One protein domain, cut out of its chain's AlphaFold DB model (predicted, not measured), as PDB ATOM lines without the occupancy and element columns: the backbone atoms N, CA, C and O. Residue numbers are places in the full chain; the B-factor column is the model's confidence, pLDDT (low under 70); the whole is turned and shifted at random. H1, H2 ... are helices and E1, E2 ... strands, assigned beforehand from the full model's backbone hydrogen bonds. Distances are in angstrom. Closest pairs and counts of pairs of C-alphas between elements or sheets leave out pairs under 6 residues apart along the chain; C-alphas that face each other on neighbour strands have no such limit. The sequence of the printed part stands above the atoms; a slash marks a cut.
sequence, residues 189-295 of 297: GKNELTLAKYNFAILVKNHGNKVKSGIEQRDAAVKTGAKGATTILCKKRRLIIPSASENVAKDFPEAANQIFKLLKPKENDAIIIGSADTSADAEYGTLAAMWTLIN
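Overview. This is residues 189 to 295 of the 297 residues of the protein "DUF4443 domain-containing protein" of Candidatus Bathyarchaeota archaeon (UniProt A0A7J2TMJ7). A strongly twisted sheet of four antiparallel strands is covered on one face by two helices side by side, H4 over E1 and E4 and H1 over E2, while H3 crosses the opposite face. This makes three layers, with short H2 at a corner, grazing the sheet. The printed part has 107 residues, with named elements in the order E1, H1, E2, E3, H2, H3, E4, H4, and its class is mixed, helices and strands. The sheet runs E1, E4, E2, E3. The whole is compact and rounded, with a radius of gyration of the C-alphas of 12.1 A and spans of 33 by 29 by 23 A.

Arrangement. Begin at the sheet with E1, residues 198 to 204, antiparallel to E4, residues 270 to 276; N 202 and O 272 are within hydrogen-bond range at 2.8 A. E2, residues 228 to 235, is antiparallel to E4, with N 232 and O 271 at 2.8 A, and forms a hairpin with E3, residues 238 to 240, with N 233 and O 240 at 2.7 A. The pairing is staggered: E2 pairs with E4 over residues 228 to 233 and with E3 over 233 to 235. H4, residues 279 to 293, runs along the strands at a height over the sheet of 7.3 A; its closest C-alphas to E4 are those of Ala 282 and Ala 276, 4.5 A. On the same face H1, residues 215 to 223, touches H4, where the closest C-alphas, of Ala 221 and Gly 285, are 3.8 A apart; they run opposite ways at a steep tilt of 37 degrees, only just past shallow. On the opposite face H3, residues 253 to 263, runs across the strands at 78 degrees to E2 on the local plane, at a height over the sheet of 8.8 A. H2, residues 248 to 251, touches H3 only at the corner, with C-alphas 249 and 256 closest at 5.1 A. H3 and H4 are apart. Every O i to N i+4 pair is within hydrogen-bond range in H1 and H3, 10 of 11 in H4, and H2 is too short for one.

Along the chain. Find C-alpha 198 at (-2.736, 59.226, 29.465), where E1 begins; it runs 20.0 A, as does E4. E2 spans 22.9 A, H3 15.2 A and H1 12.2 A. H4 spans 22.1 A and ends at C-alpha 293, (8.298, 42.542, 39.090).

Size, cuts and confidence. The C-alphas farthest apart, of Lys 236 and Thr 278, are 34.7 A apart. The printed part has no cut, and no link is long. Mean pLDDT of the printed part is 95.0; look for low confidence at residue 295, under 70.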
ATOM      1  N   GLY A 189      -2.636  53.898  23.199       95.81
ATOM      2  CA  GLY A 189      -3.866  54.663  23.023       95.81
ATOM      3  C   GLY A 189      -4.932  54.270  24.047       95.81
ATOM      4  O   GLY A 189      -4.815  53.256  24.736       95.81
ATOM      5  N   LYS A 190      -6.007  55.061  24.111       96.44
ATOM      6  CA  LYS A 190      -7.214  54.671  24.847       96.44
ATOM      7  C   LYS A 190      -7.739  53.337  24.294       96.44
ATOM      8  O   LYS A 190      -7.712  53.128  23.085       96.44
ATOM      9  N   ASN A 191      -8.162  52.454  25.189       96.31
ATOM     10  CA  ASN A 191      -8.787  51.160  24.905       96.31
ATOM     11  C   ASN A 191      -9.582  50.688  26.142       96.31
ATOM     12  O   ASN A 191      -9.670  51.401  27.146       96.31
ATOM     13  N   GLU A 192     -10.143  49.482  26.104       96.81
ATOM     14  CA  GLU A 192     -11.020  48.957  27.157       96.81
ATOM     15  C   GLU A 192     -10.307  48.709  28.501       96.81
ATOM     16  O   GLU A 192     -10.964  48.633  29.536       96.81
ATOM     17  N   LEU A 193      -8.972  48.603  28.505       95.31
ATOM     18  CA  LEU A 193      -8.152  48.375  29.703       95.31
ATOM     19  C   LEU A 193      -7.512  49.654  30.264       95.31
ATOM     20  O   LEU A 193      -6.820  49.592  31.284       95.31
ATOM     21  N   THR A 194      -7.721  50.797  29.607       94.88
ATOM     22  CA  THR A 194      -7.223  52.103  30.058       94.88
ATOM     23  C   THR A 194      -8.217  52.801  30.977       94.88
ATOM     24  O   THR A 194      -9.418  52.810  30.718       94.88
ATOM     25  N   LEU A 195      -7.715  53.423  32.046       93.00
ATOM     26  CA  LEU A 195      -8.548  54.016  33.101       93.00
ATOM     27  C   LEU A 195      -8.607  55.549  33.056       93.00
ATOM     28  O   LEU A 195      -9.358  56.150  33.822       93.00
ATOM     29  N   ALA A 196      -7.796  56.190  32.211       95.50
ATOM     30  CA  ALA A 196      -7.649  57.643  32.184       95.50
ATOM     31  C   ALA A 196      -7.126  58.158  30.828       95.50
ATOM     32  O   ALA A 196      -7.004  57.408  29.854       95.50
ATOM     33  N   LYS A 197      -6.856  59.468  30.757       95.81
ATOM     34  CA  LYS A 197      -6.468  60.168  29.523       95.81
ATOM     35  C   LYS A 197      -5.103  59.731  28.985       95.81
ATOM     36  O   LYS A 197      -4.987  59.529  27.779       95.81
ATOM     37  N   TYR A 198      -4.097  59.604  29.850       98.06
ATOM     38  CA  TYR A 198      -2.736  59.226  29.465       98.06
ATOM     39  C   TYR A 198      -2.448  57.795  29.889       98.06
ATOM     40  O   TYR A 198      -2.793  57.399  31.004       98.06
ATOM     41  N   ASN A 199      -1.826  57.024  28.995       98.19
ATOM     42  CA  ASN A 199      -1.645  55.593  29.183       98.19
ATOM     43  C   ASN A 199      -0.288  55.140  28.650       98.19
ATOM     44  O   ASN A 199       0.072  55.410  27.504       98.19
ATOM     45  N   PHE A 200       0.433  54.383  29.466       98.44
ATOM     46  CA  PHE A 200       1.675  53.736  29.069       98.44
ATOM     47  C   PHE A 200       1.555  52.236  29.284       98.44
ATOM     48  O   PHE A 200       0.955  51.775  30.252       98.44
ATOM     49  N   ALA A 201       2.139  51.470  28.371       98.44
ATOM     50  CA  ALA A 201       2.274  50.034  28.496       98.44
ATOM     51  C   ALA A 201       3.751  49.662  28.622       98.44
ATOM     52  O   ALA A 201       4.599  50.179  27.894       98.44
ATOM     53  N   ILE A 202       4.070  48.733  29.516       98.38
ATOM     54  CA  ILE A 202       5.417  48.191  29.667       98.38
ATOM     55  C   ILE A 202       5.387  46.669  29.629       98.38
ATOM     56  O   ILE A 202       4.674  46.019  30.390       98.38
ATOM     57  N   LEU A 203       6.156  46.100  28.703       98.06
ATOM     58  CA  LEU A 203       6.422  44.668  28.611       98.06
ATOM     59  C   LEU A 203       7.626  44.337  29.486       98.06
ATOM     60  O   LEU A 203       8.675  44.946  29.292       98.06
ATOM     61  N   VAL A 204       7.506  43.350  30.366       96.44
ATOM     62  CA  VAL A 204       8.594  42.781  31.172       96.44
ATOM     63  C   VAL A 204       8.779  41.326  30.765       96.44
ATOM     64  O   VAL A 204       7.905  40.481  30.975       96.44
ATOM     65  N   LYS A 205       9.913  41.031  30.133       91.75
ATOM     66  CA  LYS A 205      10.154  39.734  29.505       91.75
ATOM     67  C   LYS A 205      10.389  38.647  30.536       91.75
ATOM     68  O   LYS A 205      11.182  38.854  31.448       91.75
ATOM     69  N   ASN A 206       9.790  37.475  30.352       90.56
ATOM     70  CA  ASN A 206      10.008  36.304  31.214       90.56
ATOM     71  C   ASN A 206       9.715  36.543  32.719       90.56
ATOM     72  O   ASN A 206      10.349  35.932  33.576       90.56
ATOM     73  N   HIS A 207       8.796  37.460  33.045       91.44
ATOM     74  CA  HIS A 207       8.409  37.809  34.421       91.44
ATOM     75  C   HIS A 207       6.927  37.532  34.725       91.44
ATOM     76  O   HIS A 207       6.449  37.838  35.817       91.44
ATOM     77  N   GLY A 208       6.183  36.936  33.791       90.31
ATOM     78  CA  GLY A 208       4.763  36.633  33.960       90.31
ATOM     79  C   GLY A 208       4.477  35.696  35.134       90.31
ATOM     80  O   GLY A 208       3.492  35.871  35.842       90.31
ATOM     81  N   ASN A 209       5.378  34.756  35.409       88.81
ATOM     82  CA  ASN A 209       5.311  33.845  36.551       88.81
ATOM     83  C   ASN A 209       5.488  34.520  37.924       88.81
ATOM     84  O   ASN A 209       5.158  33.899  38.931       88.81
ATOM     85  N   LYS A 210       6.010  35.753  37.980       88.62
ATOM     86  CA  LYS A 210       6.117  36.529  39.228       88.62
ATOM     87  C   LYS A 210       4.831  37.288  39.562       88.62
ATOM     88  O   LYS A 210       4.642  37.707  40.701       88.62
ATOM     89  N   VAL A 211       3.933  37.452  38.593       92.19
ATOM     90  CA  VAL A 211       2.636  38.091  38.818       92.19
ATOM     91  C   VAL A 211       1.708  37.104  39.522       92.19
ATOM     92  O   VAL A 211       1.466  36.004  39.026       92.19
ATOM     93  N   LYS A 212       1.152  37.522  40.662       89.56
ATOM     94  CA  LYS A 212       0.118  36.769  41.382       89.56
ATOM     95  C   LYS A 212      -1.268  37.211  40.923       89.56
ATOM     96  O   LYS A 212      -1.854  36.600  40.037       89.56
ATOM     97  N   SER A 213      -1.777  38.293  41.503       91.75
ATOM     98  CA  SER A 213      -3.105  38.841  41.206       91.75
ATOM     99  C   SER A 213      -3.055  40.124  40.376       91.75
ATOM    100  O   SER A 213      -4.087  40.561  39.879       91.75
ATOM    101  N   GLY A 214      -1.881  40.750  40.232       93.62
ATOM    102  CA  GLY A 214      -1.747  42.078  39.624       93.62
ATOM    103  C   GLY A 214      -2.060  43.230  40.587       93.62
ATOM    104  O   GLY A 214      -1.927  44.396  40.209       93.62
ATOM    105  N   ILE A 215      -2.465  42.928  41.829       95.44
ATOM    106  CA  ILE A 215      -2.800  43.930  42.848       95.44
ATOM    107  C   ILE A 215      -1.542  44.670  43.297       95.44
ATOM    108  O   ILE A 215      -1.576  45.889  43.431       95.44
ATOM    109  N   GLU A 216      -0.415  43.973  43.457       95.38
ATOM    110  CA  GLU A 216       0.848  44.587  43.867       95.38
ATOM    111  C   GLU A 216       1.309  45.652  42.858       95.38
ATOM    112  O   GLU A 216       1.748  46.738  43.240       95.38
ATOM    113  N   GLN A 217       1.148  45.362  41.564       97.38
ATOM    114  CA  GLN A 217       1.460  46.281  40.470       97.38
ATOM    115  C   GLN A 217       0.520  47.492  40.474       97.38
ATOM    116  O   GLN A 217       0.979  48.629  40.361       97.38
ATOM    117  N   ARG A 218      -0.788  47.265  40.645       96.88
ATOM    118  CA  ARG A 218      -1.784  48.339  40.745       96.88
ATOM    119  C   ARG A 218      -1.494  49.262  41.925       96.88
ATOM    120  O   ARG A 218      -1.458  50.476  41.749       96.88
ATOM    121  N   ASP A 219      -1.272  48.702  43.108       97.62
ATOM    122  CA  ASP A 219      -1.052  49.478  44.326       97.62
ATOM    123  C   ASP A 219       0.260  50.276  44.246       97.62
ATOM    124  O   ASP A 219       0.318  51.416  44.709       97.62
ATOM    125  N   ALA A 220       1.303  49.723  43.613       96.81
ATOM    126  CA  ALA A 220       2.534  50.457  43.332       96.81
ATOM    127  C   ALA A 220       2.316  51.627  42.360       96.81
ATOM    128  O   ALA A 220       2.836  52.712  42.614       96.81
ATOM    129  N   ALA A 221       1.522  51.440  41.299       97.69
ATOM    130  CA  ALA A 221       1.189  52.518  40.367       97.69
ATOM    131  C   ALA A 221       0.383  53.640  41.039       97.69
ATOM    132  O   ALA A 221       0.676  54.822  40.864       97.69
ATOM    133  N   VAL A 222      -0.620  53.278  41.842       97.88
ATOM    134  CA  VAL A 222      -1.471  54.251  42.544       97.88
ATOM    135  C   VAL A 222      -0.660  55.075  43.547       97.88
ATOM    136  O   VAL A 222      -0.856  56.284  43.653       97.88
ATOM    137  N   LYS A 223       0.314  54.461  44.235       96.50
ATOM    138  CA  LYS A 223       1.222  55.169  45.158       96.50
ATOM    139  C   LYS A 223       2.050  56.270  44.491       96.50
ATOM    140  O   LYS A 223       2.534  57.147  45.199       96.50
ATOM    141  N   THR A 224       2.221  56.240  43.170       93.75
ATOM    142  CA  THR A 224       2.936  57.277  42.412       93.75
ATOM    143  C   THR A 224       2.002  58.210  41.642       93.75
ATOM    144  O   THR A 224       2.454  58.867  40.713       93.75
ATOM    145  N   GLY A 225       0.712  58.258  41.992       94.94
ATOM    146  CA  GLY A 225      -0.256  59.196  41.414       94.94
ATOM    147  C   GLY A 225      -1.069  58.654  40.238       94.94
ATOM    148  O   GLY A 225      -1.976  59.338  39.764       94.94
ATOM    149  N   ALA A 226      -0.816  57.426  39.772       97.50
ATOM    150  CA  ALA A 226      -1.626  56.856  38.702       97.50
ATOM    151  C   ALA A 226      -3.054  56.548  39.166       97.50
ATOM    152  O   ALA A 226      -3.305  56.213  40.323       97.50
ATOM    153  N   LYS A 227      -4.003  56.584  38.228       97.75
ATOM    154  CA  LYS A 227      -5.395  56.191  38.483       97.75
ATOM    155  C   LYS A 227      -5.521  54.690  38.745       97.75
ATOM    156  O   LYS A 227      -6.399  54.256  39.486       97.75
ATOM    157  N   GLY A 228      -4.640  53.906  38.135       96.69
ATOM    158  CA  GLY A 228      -4.525  52.471  38.341       96.69
ATOM    159  C   GLY A 228      -3.566  51.840  37.341       96.69
ATOM    160  O   GLY A 228      -2.998  52.521  36.483       96.69
ATOM    161  N   ALA A 229      -3.407  50.525  37.456       97.56
ATOM    162  CA  ALA A 229      -2.702  49.727  36.469       97.56
ATOM    163  C   ALA A 229      -3.384  48.373  36.263       97.56
ATOM    164  O   ALA A 229      -3.890  47.772  37.213       97.56
ATOM    165  N   THR A 230      -3.349  47.892  35.024       97.38
ATOM    166  CA  THR A 230      -3.848  46.576  34.616       97.38
ATOM    167  C   THR A 230      -2.662  45.688  34.267       97.38
ATOM    168  O   THR A 230      -1.856  46.045  33.409       97.38
ATOM    169  N   THR A 231      -2.558  44.525  34.914       97.62
ATOM    170  CA  THR A 231      -1.485  43.552  34.654       97.62
ATOM    171  C   THR A 231      -2.010  42.391  33.819       97.62
ATOM    172  O   THR A 231      -3.034  41.794  34.140       97.62
ATOM    173  N   ILE A 232      -1.296  42.068  32.747       97.94
ATOM    174  CA  ILE A 232      -1.668  41.085  31.732       97.94
ATOM    175  C   ILE A 232      -0.502  40.110  31.565       97.94
ATOM    176  O   ILE A 232       0.663  40.500  31.539       97.94
ATOM    177  N   LEU A 233      -0.814  38.832  31.421       97.19
ATOM    178  CA  LEU A 233       0.133  37.744  31.241       97.19
ATOM    179  C   LEU A 233       0.017  37.166  29.844       97.19
ATOM    180  O   LEU A 233      -1.086  36.909  29.369       97.19
ATOM    181  N   CYS A 234       1.153  36.894  29.207       94.31
ATOM    182  CA  CYS A 234       1.181  36.119  27.978       94.31
ATOM    183  C   CYS A 234       1.457  34.645  28.303       94.31
ATOM    184  O   CYS A 234       2.578  34.270  28.658       94.31
ATOM    185  N   LYS A 235       0.422  33.805  28.206       92.25
ATOM    186  CA  LYS A 235       0.489  32.371  28.510       92.25
ATOM    187  C   LYS A 235      -0.226  31.548  27.448       92.25
ATOM    188  O   LYS A 235      -1.349  31.865  27.060       92.25
ATOM    189  N   LYS A 236       0.403  30.467  26.985       87.38
ATOM    190  CA  LYS A 236      -0.056  29.637  25.858       87.38
ATOM    191  C   LYS A 236      -0.417  30.484  24.628       87.38
ATOM    192  O   LYS A 236      -1.436  30.239  23.981       87.38
ATOM    193  N   ARG A 237       0.406  31.499  24.325       83.94
ATOM    194  CA  ARG A 237       0.164  32.501  23.259       83.94
ATOM    195  C   ARG A 237      -1.147  33.296  23.392       83.94
ATOM    196  O   ARG A 237      -1.634  33.838  22.402       83.94
ATOM    197  N   ARG A 238      -1.733  33.371  24.588       92.19
ATOM    198  CA  ARG A 238      -2.915  34.187  24.888       92.19
ATOM    199  C   ARG A 238      -2.575  35.235  25.930       92.19
ATOM    200  O   ARG A 238      -1.718  35.015  26.779       92.19
ATOM    201  N   LEU A 239      -3.281  36.355  25.858       96.75
ATOM    202  CA  LEU A 239      -3.251  37.391  26.877       96.75
ATOM    203  C   LEU A 239      -4.308  37.072  27.940       96.75
ATOM    204  O   LEU A 239      -5.459  36.804  27.595       96.75
ATOM    205  N   ILE A 240      -3.902  37.080  29.208       96.88
ATOM    206  CA  ILE A 240      -4.707  36.708  30.379       96.88
ATOM    207  C   ILE A 240      -4.585  37.820  31.419       96.88
ATOM    208  O   ILE A 240      -3.472  38.227  31.737       96.88
ATOM    209  N   ILE A 241      -5.693  38.280  31.990       96.25
ATOM    210  CA  ILE A 241      -5.689  39.148  33.173       96.25
ATOM    211  C   ILE A 241      -6.020  38.277  34.387       96.25
ATOM    212  O   ILE A 241      -7.115  37.701  34.421       96.25
ATOM    213  N   PRO A 242      -5.120  38.164  35.383       91.44
ATOM    214  CA  PRO A 242      -5.394  37.404  36.596       91.44
ATOM    215  C   PRO A 242      -6.733  37.811  37.220       91.44
ATOM    216  O   PRO A 242      -7.010  38.994  37.394       91.44
ATOM    217  N   SER A 243      -7.574  36.821  37.526       84.88
ATOM    218  CA  SER A 243      -8.892  37.004  38.156       84.88
ATOM    219  C   SER A 243      -9.929  37.827  37.372       84.88
ATOM    220  O   SER A 243     -11.009  38.061  37.908       84.88
ATOM    221  N   ALA A 244      -9.649  38.247  36.130       89.94
ATOM    222  CA  ALA A 244     -10.580  39.066  35.342       89.94
ATOM    223  C   ALA A 244     -10.844  38.549  33.919       89.94
ATOM    224  O   ALA A 244     -11.962  38.686  33.436       89.94
ATOM    225  N   SER A 245      -9.855  37.962  33.234       93.25
ATOM    226  CA  SER A 245     -10.048  37.445  31.868       93.25
ATOM    227  C   SER A 245      -9.051  36.343  31.524       93.25
ATOM    228  O   SER A 245      -7.842  36.522  31.651       93.25
ATOM    229  N   GLU A 246      -9.545  35.216  31.011       92.88
ATOM    230  CA  GLU A 246      -8.705  34.135  30.471       92.88
ATOM    231  C   GLU A 246      -8.336  34.330  28.990       92.88
ATOM    232  O   GLU A 246      -7.514  33.587  28.444       92.88
ATOM    233  N   ASN A 247      -8.957  35.301  28.313       94.06
ATOM    234  CA  ASN A 247      -8.687  35.607  26.916       94.06
ATOM    235  C   ASN A 247      -8.998  37.074  26.588       94.06
ATOM    236  O   ASN A 247     -10.063  37.405  26.065       94.06
ATOM    237  N   VAL A 248      -8.010  37.942  26.798       95.81
ATOM    238  CA  VAL A 248      -8.124  39.386  26.538       95.81
ATOM    239  C   VAL A 248      -8.455  39.675  25.074       95.81
ATOM    240  O   VAL A 248      -9.165  40.627  24.798       95.81
ATOM    241  N   ALA A 249      -8.022  38.846  24.120       95.06
ATOM    242  CA  ALA A 249      -8.358  39.061  22.708       95.06
ATOM    243  C   ALA A 249      -9.856  38.890  22.403       95.06
ATOM    244  O   ALA A 249     -10.331  39.413  21.398       95.06
ATOM    245  N   LYS A 250     -10.588  38.155  23.250       95.19
ATOM    246  CA  LYS A 250     -12.042  38.007  23.155       95.19
ATOM    247  C   LYS A 250     -12.767  39.100  23.939       95.19
ATOM    248  O   LYS A 250     -13.726  39.662  23.425       95.19
ATOM    249  N   ASP A 251     -12.313  39.373  25.159       96.12
ATOM    250  CA  ASP A 251     -13.031  40.245  26.097       96.12
ATOM    251  C   ASP A 251     -12.712  41.738  25.880       96.12
ATOM    252  O   ASP A 251     -13.569  42.590  26.094       96.12
ATOM    253  N   PHE A 252     -11.494  42.049  25.417       96.75
ATOM    254  CA  PHE A 252     -10.952  43.402  25.214       96.75
ATOM    255  C   PHE A 252     -10.145  43.476  23.896       96.75
ATOM    256  O   PHE A 252      -8.906  43.560  23.901       96.75
ATOM    257  N   PRO A 253     -10.819  43.343  22.739       96.88
ATOM    258  CA  PRO A 253     -10.163  43.187  21.445       96.88
ATOM    259  C   PRO A 253      -9.300  44.388  21.034       96.88
ATOM    260  O   PRO A 253      -8.245  44.184  20.425       96.88
ATOM    261  N   GLU A 254      -9.689  45.629  21.351       97.44
ATOM    262  CA  GLU A 254      -8.888  46.807  20.994       97.44
ATOM    263  C   GLU A 254      -7.572  46.827  21.783       97.44
ATOM    264  O   GLU A 254      -6.494  46.943  21.185       97.44
ATOM    265  N   ALA A 255      -7.635  46.606  23.098       97.06
ATOM    266  CA  ALA A 255      -6.458  46.488  23.949       97.06
ATOM    267  C   ALA A 255      -5.516  45.371  23.471       97.06
ATOM    268  O   ALA A 255      -4.314  45.598  23.302       97.06
ATOM    269  N   ALA A 256      -6.043  44.175  23.184       96.88
ATOM    270  CA  ALA A 256      -5.239  43.055  22.694       96.88
ATOM    271  C   ALA A 256      -4.506  43.394  21.384       96.88
ATOM    272  O   ALA A 256      -3.304  43.140  21.260       96.88
ATOM    273  N   ASN A 257      -5.207  44.007  20.426       97.06
ATOM    274  CA  ASN A 257      -4.630  44.411  19.145       97.06
ATOM    275  C   ASN A 257      -3.508  45.443  19.323       97.06
ATOM    276  O   ASN A 257      -2.434  45.300  18.725       97.06
ATOM    277  N   GLN A 258      -3.721  46.457  20.167       97.75
ATOM    278  CA  GLN A 258      -2.695  47.455  20.473       97.75
ATOM    279  C   GLN A 258      -1.466  46.808  21.136       97.75
ATOM    280  O   GLN A 258      -0.337  47.046  20.695       97.75
ATOM    281  N   ILE A 259      -1.666  45.923  22.118       97.62
ATOM    282  CA  ILE A 259      -0.582  45.207  22.809       97.62
ATOM    283  C   ILE A 259       0.240  44.365  21.824       97.62
ATOM    284  O   ILE A 259       1.470  44.474  21.794       97.62
ATOM    285  N   PHE A 260      -0.401  43.547  20.981       96.25
ATOM    286  CA  PHE A 260       0.322  42.712  20.014       96.25
ATOM    287  C   PHE A 260       1.093  43.543  18.986       96.25
ATOM    288  O   PHE A 260       2.231  43.199  18.655       96.25
ATOM    289  N   LYS A 261       0.517  44.658  18.521       97.00
ATOM    290  CA  LYS A 261       1.160  45.561  17.558       97.00
ATOM    291  C   LYS A 261       2.396  46.250  18.144       97.00
ATOM    292  O   LYS A 261       3.440  46.287  17.490       97.00
ATOM    293  N   LEU A 262       2.287  46.789  19.359       97.12
ATOM    294  CA  LEU A 262       3.318  47.637  19.969       97.12
ATOM    295  C   LEU A 262       4.410  46.835  20.690       97.12
ATOM    296  O   LEU A 262       5.603  47.147  20.578       97.12
ATOM    297  N   LEU A 263       4.017  45.796  21.431       96.25
ATOM    298  CA  LEU A 263       4.901  45.081  22.354       96.25
ATOM    299  C   LEU A 263       5.344  43.714  21.832       96.25
ATOM    300  O   LEU A 263       6.454  43.298  22.150       96.25
ATOM    301  N   LYS A 264       4.541  43.056  20.982       95.88
ATOM    302  CA  LYS A 264       4.811  41.703  20.452       95.88
ATOM    303  C   LYS A 264       5.165  40.702  21.574       95.88
ATOM    304  O   LYS A 264       6.251  40.114  21.539       95.88
ATOM    305  N   PRO A 265       4.284  40.542  22.580       95.81
ATOM    306  CA  PRO A 265       4.572  39.744  23.766       95.81
ATOM    307  C   PRO A 265       4.801  38.270  23.426       95.81
ATOM    308  O   PRO A 265       4.186  37.719  22.508       95.81
ATOM    309  N   LYS A 266       5.679  37.625  24.192       94.25
ATOM    310  CA  LYS A 266       6.014  36.203  24.099       94.25
ATOM    311  C   LYS A 266       5.591  35.464  25.362       94.25
ATOM    312  O   LYS A 266       5.173  36.068  26.342       94.25
ATOM    313  N   GLU A 267       5.673  34.140  25.307       93.06
ATOM    314  CA  GLU A 267       5.349  33.283  26.444       93.06
ATOM    315  C   GLU A 267       6.115  33.714  27.703       93.06
ATOM    316  O   GLU A 267       7.316  33.968  27.642       93.06
ATOM    317  N   ASN A 268       5.404  33.749  28.830       92.69
ATOM    318  CA  ASN A 268       5.896  34.185  30.134       92.69
ATOM    319  C   ASN A 268       6.272  35.676  30.228       92.69
ATOM    320  O   ASN A 268       6.876  36.093  31.214       92.69
ATOM    321  N   ASP A 269       5.897  36.511  29.263       95.31
ATOM    322  CA  ASP A 269       6.005  37.957  29.432       95.31
ATOM    323  C   ASP A 269       4.846  38.498  30.287       95.31
ATOM    324  O   ASP A 269       3.706  38.028  30.196       95.31
ATOM    325  N   ALA A 270       5.140  39.518  31.094       97.25
ATOM    326  CA  ALA A 270       4.143  40.346  31.765       97.25
ATOM    327  C   ALA A 270       3.992  41.671  31.010       97.25
ATOM    328  O   ALA A 270       4.977  42.248  30.555       97.25
ATOM    329  N   ILE A 271       2.770  42.172  30.890       98.38
ATOM    330  CA  ILE A 271       2.459  43.490  30.347       98.38
ATOM    331  C   ILE A 271       1.718  44.254  31.429       98.38
ATOM    332  O   ILE A 271       0.773  43.734  32.013       98.38
ATOM    333  N   ILE A 272       2.125  45.488  31.685       98.38
ATOM    334  CA  ILE A 272       1.419  46.377  32.600       98.38
ATOM    335  C   ILE A 272       0.982  47.604  31.818       98.38
ATOM    336  O   ILE A 272       1.807  48.206  31.137       98.38
ATOM    337  N   ILE A 273      -0.293  47.968  31.923       98.38
ATOM    338  CA  ILE A 273      -0.834  49.227  31.407       98.38
ATOM    339  C   ILE A 273      -1.113  50.129  32.604       98.38
ATOM    340  O   ILE A 273      -1.986  49.801  33.402       98.38
ATOM    341  N   GLY A 274      -0.374  51.226  32.746       98.31
ATOM    342  CA  GLY A 274      -0.656  52.267  33.731       98.31
ATOM    343  C   GLY A 274      -1.396  53.439  33.094       98.31
ATOM    344  O   GLY A 274      -1.094  53.841  31.970       98.31
ATOM    345  N   SER A 275      -2.361  53.988  33.829       98.25
ATOM    346  CA  SER A 275      -3.241  55.062  33.362       98.25
ATOM    347  C   SER A 275      -3.312  56.190  34.383       98.25
ATOM    348  O   SER A 275      -3.471  55.922  35.574       98.25
ATOM    349  N   ALA A 276      -3.271  57.447  33.937       98.19
ATOM    350  CA  ALA A 276      -3.504  58.607  34.802       98.19
ATOM    351  C   ALA A 276      -4.058  59.833  34.054       98.19
ATOM    352  O   ALA A 276      -4.145  59.865  32.823       98.19
ATOM    353  N   ASP A 277      -4.444  60.852  34.825       97.31
ATOM    354  CA  ASP A 277      -4.968  62.119  34.304       97.31
ATOM    355  C   ASP A 277      -3.856  63.051  33.795       97.31
ATOM    356  O   ASP A 277      -4.121  63.937  32.979       97.31
ATOM    357  N   THR A 278      -2.603  62.809  34.199       97.00
ATOM    358  CA  THR A 278      -1.402  63.465  33.666       97.00
ATOM    359  C   THR A 278      -0.458  62.445  33.022       97.00
ATOM    360  O   THR A 278      -0.443  61.271  33.394       97.00
ATOM    361  N   SER A 279       0.346  62.882  32.046       96.25
ATOM    362  CA  SER A 279       1.325  62.000  31.394       96.25
ATOM    363  C   SER A 279       2.384  61.501  32.379       96.25
ATOM    364  O   SER A 279       2.716  60.319  32.360       96.25
ATOM    365  N   ALA A 280       2.871  62.381  33.261       95.50
ATOM    366  CA  ALA A 280       3.898  62.047  34.242       95.50
ATOM    367  C   ALA A 280       3.414  60.964  35.218       95.50
ATOM    368  O   ALA A 280       4.108  59.970  35.419       95.50
ATOM    369  N   ASP A 281       2.203  61.097  35.764       97.00
ATOM    370  CA  ASP A 281       1.659  60.111  36.706       97.00
ATOM    371  C   ASP A 281       1.412  58.754  36.032       97.00
ATOM    372  O   ASP A 281       1.655  57.703  36.628       97.00
ATOM    373  N   ALA A 282       0.962  58.751  34.771       97.81
ATOM    374  CA  ALA A 282       0.743  57.522  34.009       97.81
ATOM    375  C   ALA A 282       2.069  56.792  33.746       97.81
ATOM    376  O   ALA A 282       2.166  55.570  33.886       97.81
ATOM    377  N   GLU A 283       3.103  57.552  33.394       97.56
ATOM    378  CA  GLU A 283       4.439  57.044  33.123       97.56
ATOM    379  C   GLU A 283       5.112  56.514  34.392       97.56
ATOM    380  O   GLU A 283       5.514  55.346  34.430       97.56
ATOM    381  N   TYR A 284       5.161  57.313  35.462       97.56
ATOM    382  CA  TYR A 284       5.726  56.888  36.743       97.56
ATOM    383  C   TYR A 284       4.936  55.744  37.374       97.56
ATOM    384  O   TYR A 284       5.556  54.830  37.914       97.56
ATOM    385  N   GLY A 285       3.608  55.719  37.238       97.81
ATOM    386  CA  GLY A 285       2.782  54.588  37.661       97.81
ATOM    387  C   GLY A 285       3.125  53.296  36.936       97.81
ATOM    388  O   GLY A 285       3.276  52.244  37.559       97.81
ATOM    389  N   THR A 286       3.323  53.381  35.622       98.25
ATOM    390  CA  THR A 286       3.735  52.238  34.799       98.25
ATOM    391  C   THR A 286       5.127  51.739  35.196       98.25
ATOM    392  O   THR A 286       5.336  50.532  35.350       98.25
ATOM    393  N   LEU A 287       6.079  52.653  35.420       97.31
ATOM    394  CA  LEU A 287       7.426  52.315  35.886       97.31
ATOM    395  C   LEU A 287       7.411  51.708  37.296       97.31
ATOM    396  O   LEU A 287       8.098  50.716  37.528       97.31
ATOM    397  N   ALA A 288       6.615  52.257  38.217       97.12
ATOM    398  CA  ALA A 288       6.478  51.764  39.586       97.12
ATOM    399  C   ALA A 288       5.930  50.336  39.614       97.12
ATOM    400  O   ALA A 288       6.487  49.465  40.283       97.12
ATOM    401  N   ALA A 289       4.878  50.084  38.839       97.12
ATOM    402  CA  ALA A 289       4.301  48.761  38.700       97.12
ATOM    403  C   ALA A 289       5.310  47.761  38.117       97.12
ATOM    404  O   ALA A 289       5.485  46.680  38.675       97.12
ATOM    405  N   MET A 290       6.038  48.121  37.056       95.75
ATOM    406  CA  MET A 290       7.104  47.267  36.516       95.75
ATOM    407  C   MET A 290       8.205  46.994  37.541       95.75
ATOM    408  O   MET A 290       8.654  45.852  37.657       95.75
ATOM    409  N   TRP A 291       8.590  48.005  38.326       94.38
ATOM    410  CA  TRP A 291       9.641  47.883  39.334       94.38
ATOM    411  C   TRP A 291       9.347  46.778  40.360       94.38
ATOM    412  O   TRP A 291      10.259  46.088  40.809       94.38
ATOM    413  N   THR A 292       8.068  46.536  40.673       93.50
ATOM    414  CA  THR A 292       7.663  45.437  41.567       93.50
ATOM    415  C   THR A 292       7.958  44.040  41.014       93.50
ATOM    416  O   THR A 292       8.138  43.117  41.798       93.50
ATOM    417  N   LEU A 293       8.036  43.856  39.692       90.69
ATOM    418  CA  LEU A 293       8.298  42.542  39.090       90.69
ATOM    419  C   LEU A 293       9.783  42.205  39.060       90.69
ATOM    420  O   LEU A 293      10.180  41.050  39.228       90.69
ATOM    421  N   ILE A 294      10.616  43.222  38.885       85.31
ATOM    422  CA  ILE A 294      12.069  43.066  38.907       85.31
ATOM    423  C   ILE A 294      12.627  43.049  40.343       85.31
ATOM    424  O   ILE A 294      13.838  42.970  40.513       85.31
ATOM    425  N   ASN A 295      11.766  43.111  41.375       62.38
ATOM    426  CA  ASN A 295      12.158  43.173  42.789       62.38
ATOM    427  C   ASN A 295      12.643  41.858  43.405       62.38
ATOM    428  O   ASN A 295      13.496  41.920  44.286       62.38
TER     429      ASN A 295